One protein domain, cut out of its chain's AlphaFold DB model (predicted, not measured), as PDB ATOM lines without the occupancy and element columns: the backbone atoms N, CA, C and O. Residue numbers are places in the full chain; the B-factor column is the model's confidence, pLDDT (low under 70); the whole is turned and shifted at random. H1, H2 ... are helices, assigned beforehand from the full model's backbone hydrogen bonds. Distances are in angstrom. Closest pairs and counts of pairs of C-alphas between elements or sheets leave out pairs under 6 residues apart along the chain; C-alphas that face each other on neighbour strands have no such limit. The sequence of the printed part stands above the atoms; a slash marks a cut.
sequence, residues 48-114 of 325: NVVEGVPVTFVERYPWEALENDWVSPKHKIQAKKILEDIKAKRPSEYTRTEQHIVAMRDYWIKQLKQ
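What this domain is: This is residues 48 to 114 of the 325 residues of an uncharacterized protein of Hyaloscypha bicolor E (UniProt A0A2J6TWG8). Two long helices, H3 and H4, make an L, with the end of H3 near the start of H4; short H1 sits in its angle, and short H2 packs on H3. The last turns of H4, residues 108 to 114, stick out. The printed part has 67 residues and four named helices, H1 to H4 in chain order, no named strand; it is all helix and compact, radius of gyration of the C-alphas 12.5 A, spanning 38 by 29 by 17 A.

Where its parts are: H1 is residues 55 to 60, from C-alpha 55 at (144.032, 130.532, 142.177). H2 is residues 62 to 67. H3, residues 73 to 89, is 24.4 A long. H4, residues 96 to 114, is 27.3 A long and ends at (146.890, 129.196, 158.249).

How they stand to each other: H1 touches H3 with residues 75 to 82 of H3 alone, C-alphas of Val 58 and Ala 79 closest at 5.8 A. H1 touches H4, C-alphas of Arg 60 and His 100 closest at 6.8 A, opposite ways at a steep tilt of 41 degrees. H2 touches H3, C-alphas of Pro 62 and Ala 79 closest at 4.6 A. H2 and H4 are apart. In H1, H2, H3 and H4 every O i to N i+4 pair is within hydrogen-bond range.

The domain as a whole: The C-alphas farthest apart, of Asn 48 and Glu 93, are 38.3 A apart. The printed part has no cut and no long link. Mean pLDDT of the printed part is 72.1; 32 residues are under 70, among them 90 to 106.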
ATOM      1  N   ASN A  48     141.629 124.778 125.061       45.50
ATOM      2  CA  ASN A  48     140.309 125.176 125.533       45.50
ATOM      3  C   ASN A  48     140.206 125.075 127.061       45.50
ATOM      4  O   ASN A  48     140.461 124.016 127.627       45.50
ATOM      5  N   VAL A  49     139.806 126.193 127.680       44.66
ATOM      6  CA  VAL A  49     139.393 126.361 129.083       44.66
ATOM      7  C   VAL A  49     140.209 125.514 130.061       44.66
ATOM      8  O   VAL A  49     139.811 124.429 130.480       44.66
ATOM      9  N   VAL A  50     141.353 126.043 130.485       48.19
ATOM     10  CA  VAL A  50     142.177 125.376 131.492       48.19
ATOM     11  C   VAL A  50     141.482 125.480 132.854       48.19
ATOM     12  O   VAL A  50     141.488 126.524 133.507       48.19
ATOM     13  N   GLU A  51     140.893 124.373 133.320       46.88
ATOM     14  CA  GLU A  51     140.354 124.239 134.689       46.88
ATOM     15  C   GLU A  51     141.431 124.407 135.780       46.88
ATOM     16  O   GLU A  51     141.109 124.568 136.955       46.88
ATOM     17  N   GLY A  52     142.708 124.441 135.396       48.56
ATOM     18  CA  GLY A  52     143.866 124.599 136.271       48.56
ATOM     19  C   GLY A  52     144.466 126.005 136.328       48.56
ATOM     20  O   GLY A  52     145.667 126.106 136.575       48.56
ATOM     21  N   VAL A  53     143.706 127.087 136.092       56.16
ATOM     22  CA  VAL A  53     144.229 128.432 136.406       56.16
ATOM     23  C   VAL A  53     144.603 128.436 137.889       56.16
ATOM     24  O   VAL A  53     143.727 128.212 138.728       56.16
ATOM     25  N   PRO A  54     145.881 128.652 138.245       61.34
ATOM     26  CA  PRO A  54     146.252 128.667 139.641       61.34
ATOM     27  C   PRO A  54     145.495 129.819 140.299       61.34
ATOM     28  O   PRO A  54     145.506 130.941 139.795       61.34
ATOM     29  N   VAL A  55     144.827 129.542 141.421       61.06
ATOM     30  CA  VAL A  55     144.032 130.532 142.177       61.06
ATOM     31  C   VAL A  55     144.838 131.815 142.428       61.06
ATOM     32  O   VAL A  55     144.306 132.922 142.390       61.06
ATOM     33  N   THR A  56     146.161 131.672 142.548       69.00
ATOM     34  CA  THR A  56     147.121 132.767 142.686       69.00
ATOM     35  C   THR A  56     147.125 133.757 141.518       69.00
ATOM     36  O   THR A  56     147.421 134.923 141.748       69.00
ATOM     37  N   PHE A  57     146.798 133.357 140.284       79.38
ATOM     38  CA  PHE A  57     146.684 134.277 139.146       79.38
ATOM     39  C   PHE A  57     145.451 135.175 139.284       79.38
ATOM     40  O   PHE A  57     145.566 136.391 139.167       79.38
ATOM     41  N   VAL A  58     144.296 134.590 139.612       83.25
ATOM     42  CA  VAL A  58     143.018 135.305 139.786       83.25
ATOM     43  C   VAL A  58     143.100 136.306 140.938       83.25
ATOM     44  O   VAL A  58     142.591 137.418 140.841       83.25
ATOM     45  N   GLU A  59     143.777 135.927 142.021       79.81
ATOM     46  CA  GLU A  59     143.989 136.796 143.179       79.81
ATOM     47  C   GLU A  59     144.986 137.929 142.901       79.81
ATOM     48  O   GLU A  59     144.817 139.035 143.412       79.81
ATOM     49  N   ARG A  60     146.020 137.675 142.090       74.88
ATOM     50  CA  ARG A  60     147.063 138.667 141.775       74.88
ATOM     51  C   ARG A  60     146.650 139.643 140.683       74.88
ATOM     52  O   ARG A  60     147.009 140.820 140.760       74.88
ATOM     53  N   TYR A  61     145.911 139.158 139.689       82.94
ATOM     54  CA  TYR A  61     145.547 139.890 138.479       82.94
ATOM     55  C   TYR A  61     144.048 139.743 138.165       82.94
ATOM     56  O   TYR A  61     143.682 139.268 137.089       82.94
ATOM     57  N   PRO A  62     143.146 140.175 139.069       85.50
ATOM     58  CA  PRO A  62     141.704 140.004 138.881       85.50
ATOM     59  C   PRO A  62     141.173 140.730 137.633       85.50
ATOM     60  O   PRO A  62     140.238 140.256 137.003       85.50
ATOM     61  N   TRP A  63     141.787 141.843 137.227       86.06
ATOM     62  CA  TRP A  63     141.440 142.575 135.998       86.06
ATOM     63  C   TRP A  63     141.759 141.765 134.735       86.06
ATOM     64  O   TRP A  63     140.893 141.561 133.892       86.06
ATOM     65  N   GLU A  64     142.989 141.247 134.643       84.62
ATOM     66  CA  GLU A  64     143.432 140.443 133.500       84.62
ATOM     67  C   GLU A  64     142.666 139.122 133.437       84.62
ATOM     68  O   GLU A  64     142.369 138.618 132.357       84.62
ATOM     69  N   ALA A  65     142.284 138.570 134.591       88.50
ATOM     70  CA  ALA A  65     141.468 137.368 134.649       88.50
ATOM     71  C   ALA A  65     140.087 137.545 133.986       88.50
ATOM     72  O   ALA A  65     139.530 136.572 133.481       88.50
ATOM     73  N   LEU A  66     139.532 138.763 133.960       89.00
ATOM     74  CA  LEU A  66     138.255 139.044 133.293       89.00
ATOM     75  C   LEU A  66     138.399 139.185 131.778       89.00
ATOM     76  O   LEU A  66     137.541 138.687 131.046       89.00
ATOM     77  N   GLU A  67     139.480 139.823 131.332       89.12
ATOM     78  CA  GLU A  67     139.773 140.108 129.921       89.12
ATOM     79  C   GLU A  67     140.187 138.856 129.135       89.12
ATOM     80  O   GLU A  67     139.960 138.770 127.935       89.12
ATOM     81  N   ASN A  68     140.776 137.864 129.804       85.94
ATOM     82  CA  ASN A  68     141.299 136.672 129.148       85.94
ATOM     83  C   ASN A  68     140.243 135.567 128.976       85.94
ATOM     84  O   ASN A  68     139.631 135.120 129.946       85.94
ATOM     85  N   ASP A  69     140.072 135.054 127.756       88.12
ATOM     86  CA  ASP A  69     139.080 134.007 127.441       88.12
ATOM     87  C   ASP A  69     139.467 132.606 127.924       88.12
ATOM     88  O   ASP A  69     138.602 131.775 128.190       88.12
ATOM     89  N   TRP A  70     140.764 132.357 128.119       85.56
ATOM     90  CA  TRP A  70     141.268 131.085 128.649       85.56
ATOM     91  C   TRP A  70     140.971 130.893 130.146       85.56
ATOM     92  O   TRP A  70     141.142 129.795 130.679       85.56
ATOM     93  N   VAL A  71     140.515 131.942 130.837       85.12
ATOM     94  CA  VAL A  71     140.167 131.893 132.258       85.12
ATOM     95  C   VAL A  71     138.757 131.342 132.430       85.12
ATOM     96  O   VAL A  71     137.790 131.876 131.884       85.12
ATOM     97  N   SER A  72     138.629 130.289 133.240       88.81
ATOM     98  CA  SER A  72     137.346 129.617 133.444       88.81
ATOM     99  C   SER A  72     136.265 130.559 134.014       88.81
ATOM    100  O   SER A  72     136.569 131.452 134.817       88.81
ATOM    101  N   PRO A  73     134.975 130.342 133.688       90.94
ATOM    102  CA  PRO A  73     133.882 131.174 134.197       90.94
ATOM    103  C   PRO A  73     133.836 131.263 135.730       90.94
ATOM    104  O   PRO A  73     133.573 132.330 136.282       90.94
ATOM    105  N   LYS A  74     134.160 130.165 136.433       88.25
ATOM    106  CA  LYS A  74     134.238 130.125 137.905       88.25
ATOM    107  C   LYS A  74     135.281 131.110 138.445       88.25
ATOM    108  O   LYS A  74     135.005 131.856 139.383       88.25
ATOM    109  N   HIS A  75     136.452 131.162 137.817       85.12
ATOM    110  CA  HIS A  75     137.522 132.084 138.188       85.12
ATOM    111  C   HIS A  75     137.200 133.536 137.819       85.12
ATOM    112  O   HIS A  75     137.521 134.441 138.588       85.12
ATOM    113  N   LYS A  76     136.479 133.777 136.716       90.12
ATOM    114  CA  LYS A  76     135.966 135.118 136.387       90.12
ATOM    115  C   LYS A  76     134.966 135.626 137.432       90.12
ATOM    116  O   LYS A  76     135.014 136.798 137.797       90.12
ATOM    117  N   ILE A  77     134.098 134.764 137.970       92.25
ATOM    118  CA  ILE A  77     133.188 135.130 139.075       92.25
ATOM    119  C   ILE A  77     133.989 135.531 140.324       92.25
ATOM    120  O   ILE A  77     133.697 136.552 140.948       92.25
ATOM    121  N   GLN A  78     135.032 134.772 140.667       87.94
ATOM    122  CA  GLN A  78     135.911 135.100 141.791       87.94
ATOM    123  C   GLN A  78     136.657 136.425 141.574       87.94
ATOM    124  O   GLN A  78     136.698 137.248 142.487       87.94
ATOM    125  N   ALA A  79     137.180 136.669 140.369       88.81
ATOM    126  CA  ALA A  79     137.809 137.935 140.004       88.81
ATOM    127  C   ALA A  79     136.850 139.124 140.181       88.81
ATOM    128  O   ALA A  79     137.223 140.113 140.810       88.81
ATOM    129  N   LYS A  80     135.593 139.012 139.716       91.81
ATOM    130  CA  LYS A  80     134.567 140.053 139.923       91.81
ATOM    131  C   LYS A  80     134.346 140.343 141.406       91.81
ATOM    132  O   LYS A  80     134.384 141.504 141.797       91.81
ATOM    133  N   LYS A  81     134.212 139.303 142.233       91.19
ATOM    134  CA  LYS A  81     134.032 139.450 143.684       91.19
ATOM    135  C   LYS A  81     135.215 140.159 144.351       91.19
ATOM    136  O   LYS A  81     135.014 140.974 145.246       91.19
ATOM    137  N   ILE A  82     136.443 139.869 143.917       85.31
ATOM    138  CA  ILE A  82     137.649 140.553 144.407       85.31
ATOM    139  C   ILE A  82     137.613 142.035 144.018       85.31
ATOM    140  O   ILE A  82     137.873 142.889 144.859       85.31
ATOM    141  N   LEU A  83     137.248 142.357 142.773       86.06
ATOM    142  CA  LEU A  83     137.140 143.747 142.325       86.06
ATOM    143  C   LEU A  83     136.030 144.519 143.041       86.06
ATOM    144  O   LEU A  83     136.214 145.691 143.360       86.06
ATOM    145  N   GLU A  84     134.896 143.880 143.311       87.06
ATOM    146  CA  GLU A  84     133.811 144.459 144.105       87.06
ATOM    147  C   GLU A  84     134.247 144.722 145.548       87.06
ATOM    148  O   GLU A  84     133.991 145.808 146.058       87.06
ATOM    149  N   ASP A  85     134.971 143.795 146.185       84.06
ATOM    150  CA  ASP A  85     135.504 143.984 147.542       84.06
ATOM    151  C   ASP A  85     136.540 145.121 147.596       84.06
ATOM    152  O   ASP A  85     136.535 145.925 148.527       84.06
ATOM    153  N   ILE A  86     137.389 145.246 146.566       78.38
ATOM    154  CA  ILE A  86     138.340 146.362 146.423       78.38
ATOM    155  C   ILE A  86     137.591 147.694 146.288       78.38
ATOM    156  O   ILE A  86     137.889 148.640 147.020       78.38
ATOM    157  N   LYS A  87     136.593 147.763 145.396       79.69
ATOM    158  CA  LYS A  87     135.773 148.967 145.183       79.69
ATOM    159  C   LYS A  87     134.984 149.356 146.432       79.69
ATOM    160  O   LYS A  87     134.934 150.532 146.769       79.69
ATOM    161  N   ALA A  88     134.393 148.377 147.117       80.50
ATOM    162  CA  ALA A  88     133.577 148.596 148.306       80.50
ATOM    163  C   ALA A  88     134.412 149.060 149.500       80.50
ATOM    164  O   ALA A  88     133.976 149.917 150.265       80.50
ATOM    165  N   LYS A  89     135.616 148.508 149.675       75.19
ATOM    166  CA  LYS A  89     136.458 148.863 150.816       75.19
ATOM    167  C   LYS A  89     137.226 150.159 150.610       75.19
ATOM    168  O   LYS A  89     137.533 150.797 151.612       75.19
ATOM    169  N   ARG A  90     137.628 150.504 149.378       62.28
ATOM    170  CA  ARG A  90     138.615 151.580 149.142       62.28
ATOM    171  C   ARG A  90     138.426 152.299 147.800       62.28
ATOM    172  O   ARG A  90     139.278 152.176 146.920       62.28
ATOM    173  N   PRO A  91     137.344 153.075 147.630       55.50
ATOM    174  CA  PRO A  91     137.051 153.747 146.366       55.50
ATOM    175  C   PRO A  91     138.011 154.901 145.997       55.50
ATOM    176  O   PRO A  91     138.032 155.279 144.831       55.50
ATOM    177  N   SER A  92     138.815 155.449 146.923       56.03
ATOM    178  CA  SER A  92     139.560 156.707 146.686       56.03
ATOM    179  C   SER A  92     141.051 156.727 147.049       56.03
ATOM    180  O   SER A  92     141.710 157.721 146.765       56.03
ATOM    181  N   GLU A  93     141.611 155.687 147.675       53.75
ATOM    182  CA  GLU A  93     142.909 155.828 148.374       53.75
ATOM    183  C   GLU A  93     144.121 155.170 147.709       53.75
ATOM    184  O   GLU A  93     145.240 155.400 148.155       53.75
ATOM    185  N   TYR A  94     143.947 154.361 146.661       53.91
ATOM    186  CA  TYR A  94     145.064 153.579 146.123       53.91
ATOM    187  C   TYR A  94     145.016 153.451 144.603       53.91
ATOM    188  O   TYR A  94     144.003 153.044 144.031       53.91
ATOM    189  N   THR A  95     146.148 153.730 143.961       63.69
ATOM    190  CA  THR A  95     146.415 153.416 142.554       63.69
ATOM    191  C   THR A  95     146.379 151.899 142.319       63.69
ATOM    192  O   THR A  95     146.562 151.101 143.241       63.69
ATOM    193  N   ARG A  96     146.165 151.460 141.069       56.97
ATOM    194  CA  ARG A  96     146.067 150.030 140.692       56.97
ATOM    195  C   ARG A  96     147.256 149.194 141.200       56.97
ATOM    196  O   ARG A  96     147.083 148.048 141.611       56.97
ATOM    197  N   THR A  97     148.446 149.788 141.223       56.88
ATOM    198  CA  THR A  97     149.682 149.180 141.738       56.88
ATOM    199  C   THR A  97     149.662 149.025 143.258       56.88
ATOM    200  O   THR A  97     150.068 147.993 143.789       56.88
ATOM    201  N   GLU A  98     149.147 150.013 143.984       58.94
ATOM    202  CA  GLU A  98     149.054 149.970 145.445       58.94
ATOM    203  C   GLU A  98     147.971 148.995 145.913       58.94
ATOM    204  O   GLU A  98     148.178 148.259 146.878       58.94
ATOM    205  N   GLN A  99     146.863 148.895 145.175       61.06
ATOM    206  CA  GLN A  99     145.846 147.867 145.404       61.06
ATOM    207  C   GLN A  99     146.432 146.453 145.248       61.06
ATOM    208  O   GLN A  99     146.138 145.575 146.060       61.06
ATOM    209  N   HIS A 100     147.324 146.241 144.269       61.84
ATOM    210  CA  HIS A 100     148.042 144.974 144.085       61.84
ATOM    211  C   HIS A 100     148.992 144.660 145.255       61.84
ATOM    212  O   HIS A 100     149.001 143.539 145.766       61.84
ATOM    213  N   ILE A 101     149.753 145.652 145.731       58.03
ATOM    214  CA  ILE A 101     150.658 145.493 146.883       58.03
ATOM    215  C   ILE A 101     149.873 145.135 148.152       58.03
ATOM    216  O   ILE A 101     150.271 144.236 148.898       58.03
ATOM    217  N   VAL A 102     148.737 145.796 148.387       59.12
ATOM    218  CA  VAL A 102     147.875 145.528 149.547       59.12
ATOM    219  C   VAL A 102     147.238 144.138 149.458       59.12
ATOM    220  O   VAL A 102     147.306 143.385 150.428       59.12
ATOM    221  N   ALA A 103     146.692 143.755 148.299       64.00
ATOM    222  CA  ALA A 103     146.091 142.434 148.098       64.00
ATOM    223  C   ALA A 103     147.105 141.299 148.332       64.00
ATOM    224  O   ALA A 103     146.810 140.320 149.022       64.00
ATOM    225  N   MET A 104     148.335 141.466 147.834       63.75
ATOM    226  CA  MET A 104     149.433 140.532 148.080       63.75
ATOM    227  C   MET A 104     149.791 140.444 149.566       63.75
ATOM    228  O   MET A 104     149.976 139.344 150.092       63.75
ATOM    229  N   ARG A 105     149.857 141.581 150.266       57.41
ATOM    230  CA  ARG A 105     150.154 141.623 151.703       57.41
ATOM    231  C   ARG A 105     149.099 140.874 152.519       57.41
ATOM    232  O   ARG A 105     149.457 140.061 153.370       57.41
ATOM    233  N   ASP A 106     147.820 141.088 152.229       63.34
ATOM    234  CA  ASP A 106     146.717 140.445 152.949       63.34
ATOM    235  C   ASP A 106     146.640 138.937 152.680       63.34
ATOM    236  O   ASP A 106     146.387 138.153 153.602       63.34
ATOM    237  N   TYR A 107     146.918 138.509 151.445       70.56
ATOM    238  CA  TYR A 107     147.041 137.093 151.099       70.56
ATOM    239  C   TYR A 107     148.159 136.411 151.901       70.56
ATOM    240  O   TYR A 107     147.934 135.378 152.536       70.56
ATOM    241  N   TRP A 108     149.347 137.021 151.952       58.81
ATOM    242  CA  TRP A 108     150.474 136.486 152.718       58.81
ATOM    243  C   TRP A 108     150.193 136.430 154.221       58.81
ATOM    244  O   TRP A 108     150.531 135.439 154.866       58.81
ATOM    245  N   ILE A 109     149.508 137.430 154.781       69.12
ATOM    246  CA  ILE A 109     149.088 137.418 156.190       69.12
ATOM    247  C   ILE A 109     148.122 136.257 156.467       69.12
ATOM    248  O   ILE A 109     148.246 135.589 157.496       69.12
ATOM    249  N   LYS A 110     147.173 135.979 155.565       71.38
ATOM    250  CA  LYS A 110     146.253 134.837 155.709       71.38
ATOM    251  C   LYS A 110     146.988 133.500 155.619       71.38
ATOM    252  O   LYS A 110     146.756 132.638 156.462       71.38
ATOM    253  N   GLN A 111     147.919 133.358 154.679       67.12
ATOM    254  CA  GLN A 111     148.747 132.155 154.548       67.12
ATOM    255  C   GLN A 111     149.631 131.922 155.783       67.12
ATOM    256  O   GLN A 111     149.728 130.801 156.280       67.12
ATOM    257  N   LEU A 112     150.214 132.981 156.349       58.69
ATOM    258  CA  LEU A 112     150.987 132.897 157.591       58.69
ATOM    259  C   LEU A 112     150.126 132.500 158.799       58.69
ATOM    260  O   LEU A 112     150.609 131.788 159.674       58.69
ATOM    261  N   LYS A 113     148.857 132.923 158.843       67.56
ATOM    262  CA  LYS A 113     147.905 132.526 159.896       67.56
ATOM    263  C   LYS A 113     147.414 131.085 159.751       67.56
ATOM    264  O   LYS A 113     147.103 130.463 160.761       67.56
ATOM    265  N   GLN A 114     147.331 130.568 158.526       62.53
ATOM    266  CA  GLN A 114     146.890 129.196 158.249       62.53
ATOM    267  C   GLN A 114     148.006 128.159 158.379       62.53
ATOM    268  O   GLN A 114     147.716 126.967 158.473       62.53
TER     269      GLN A 114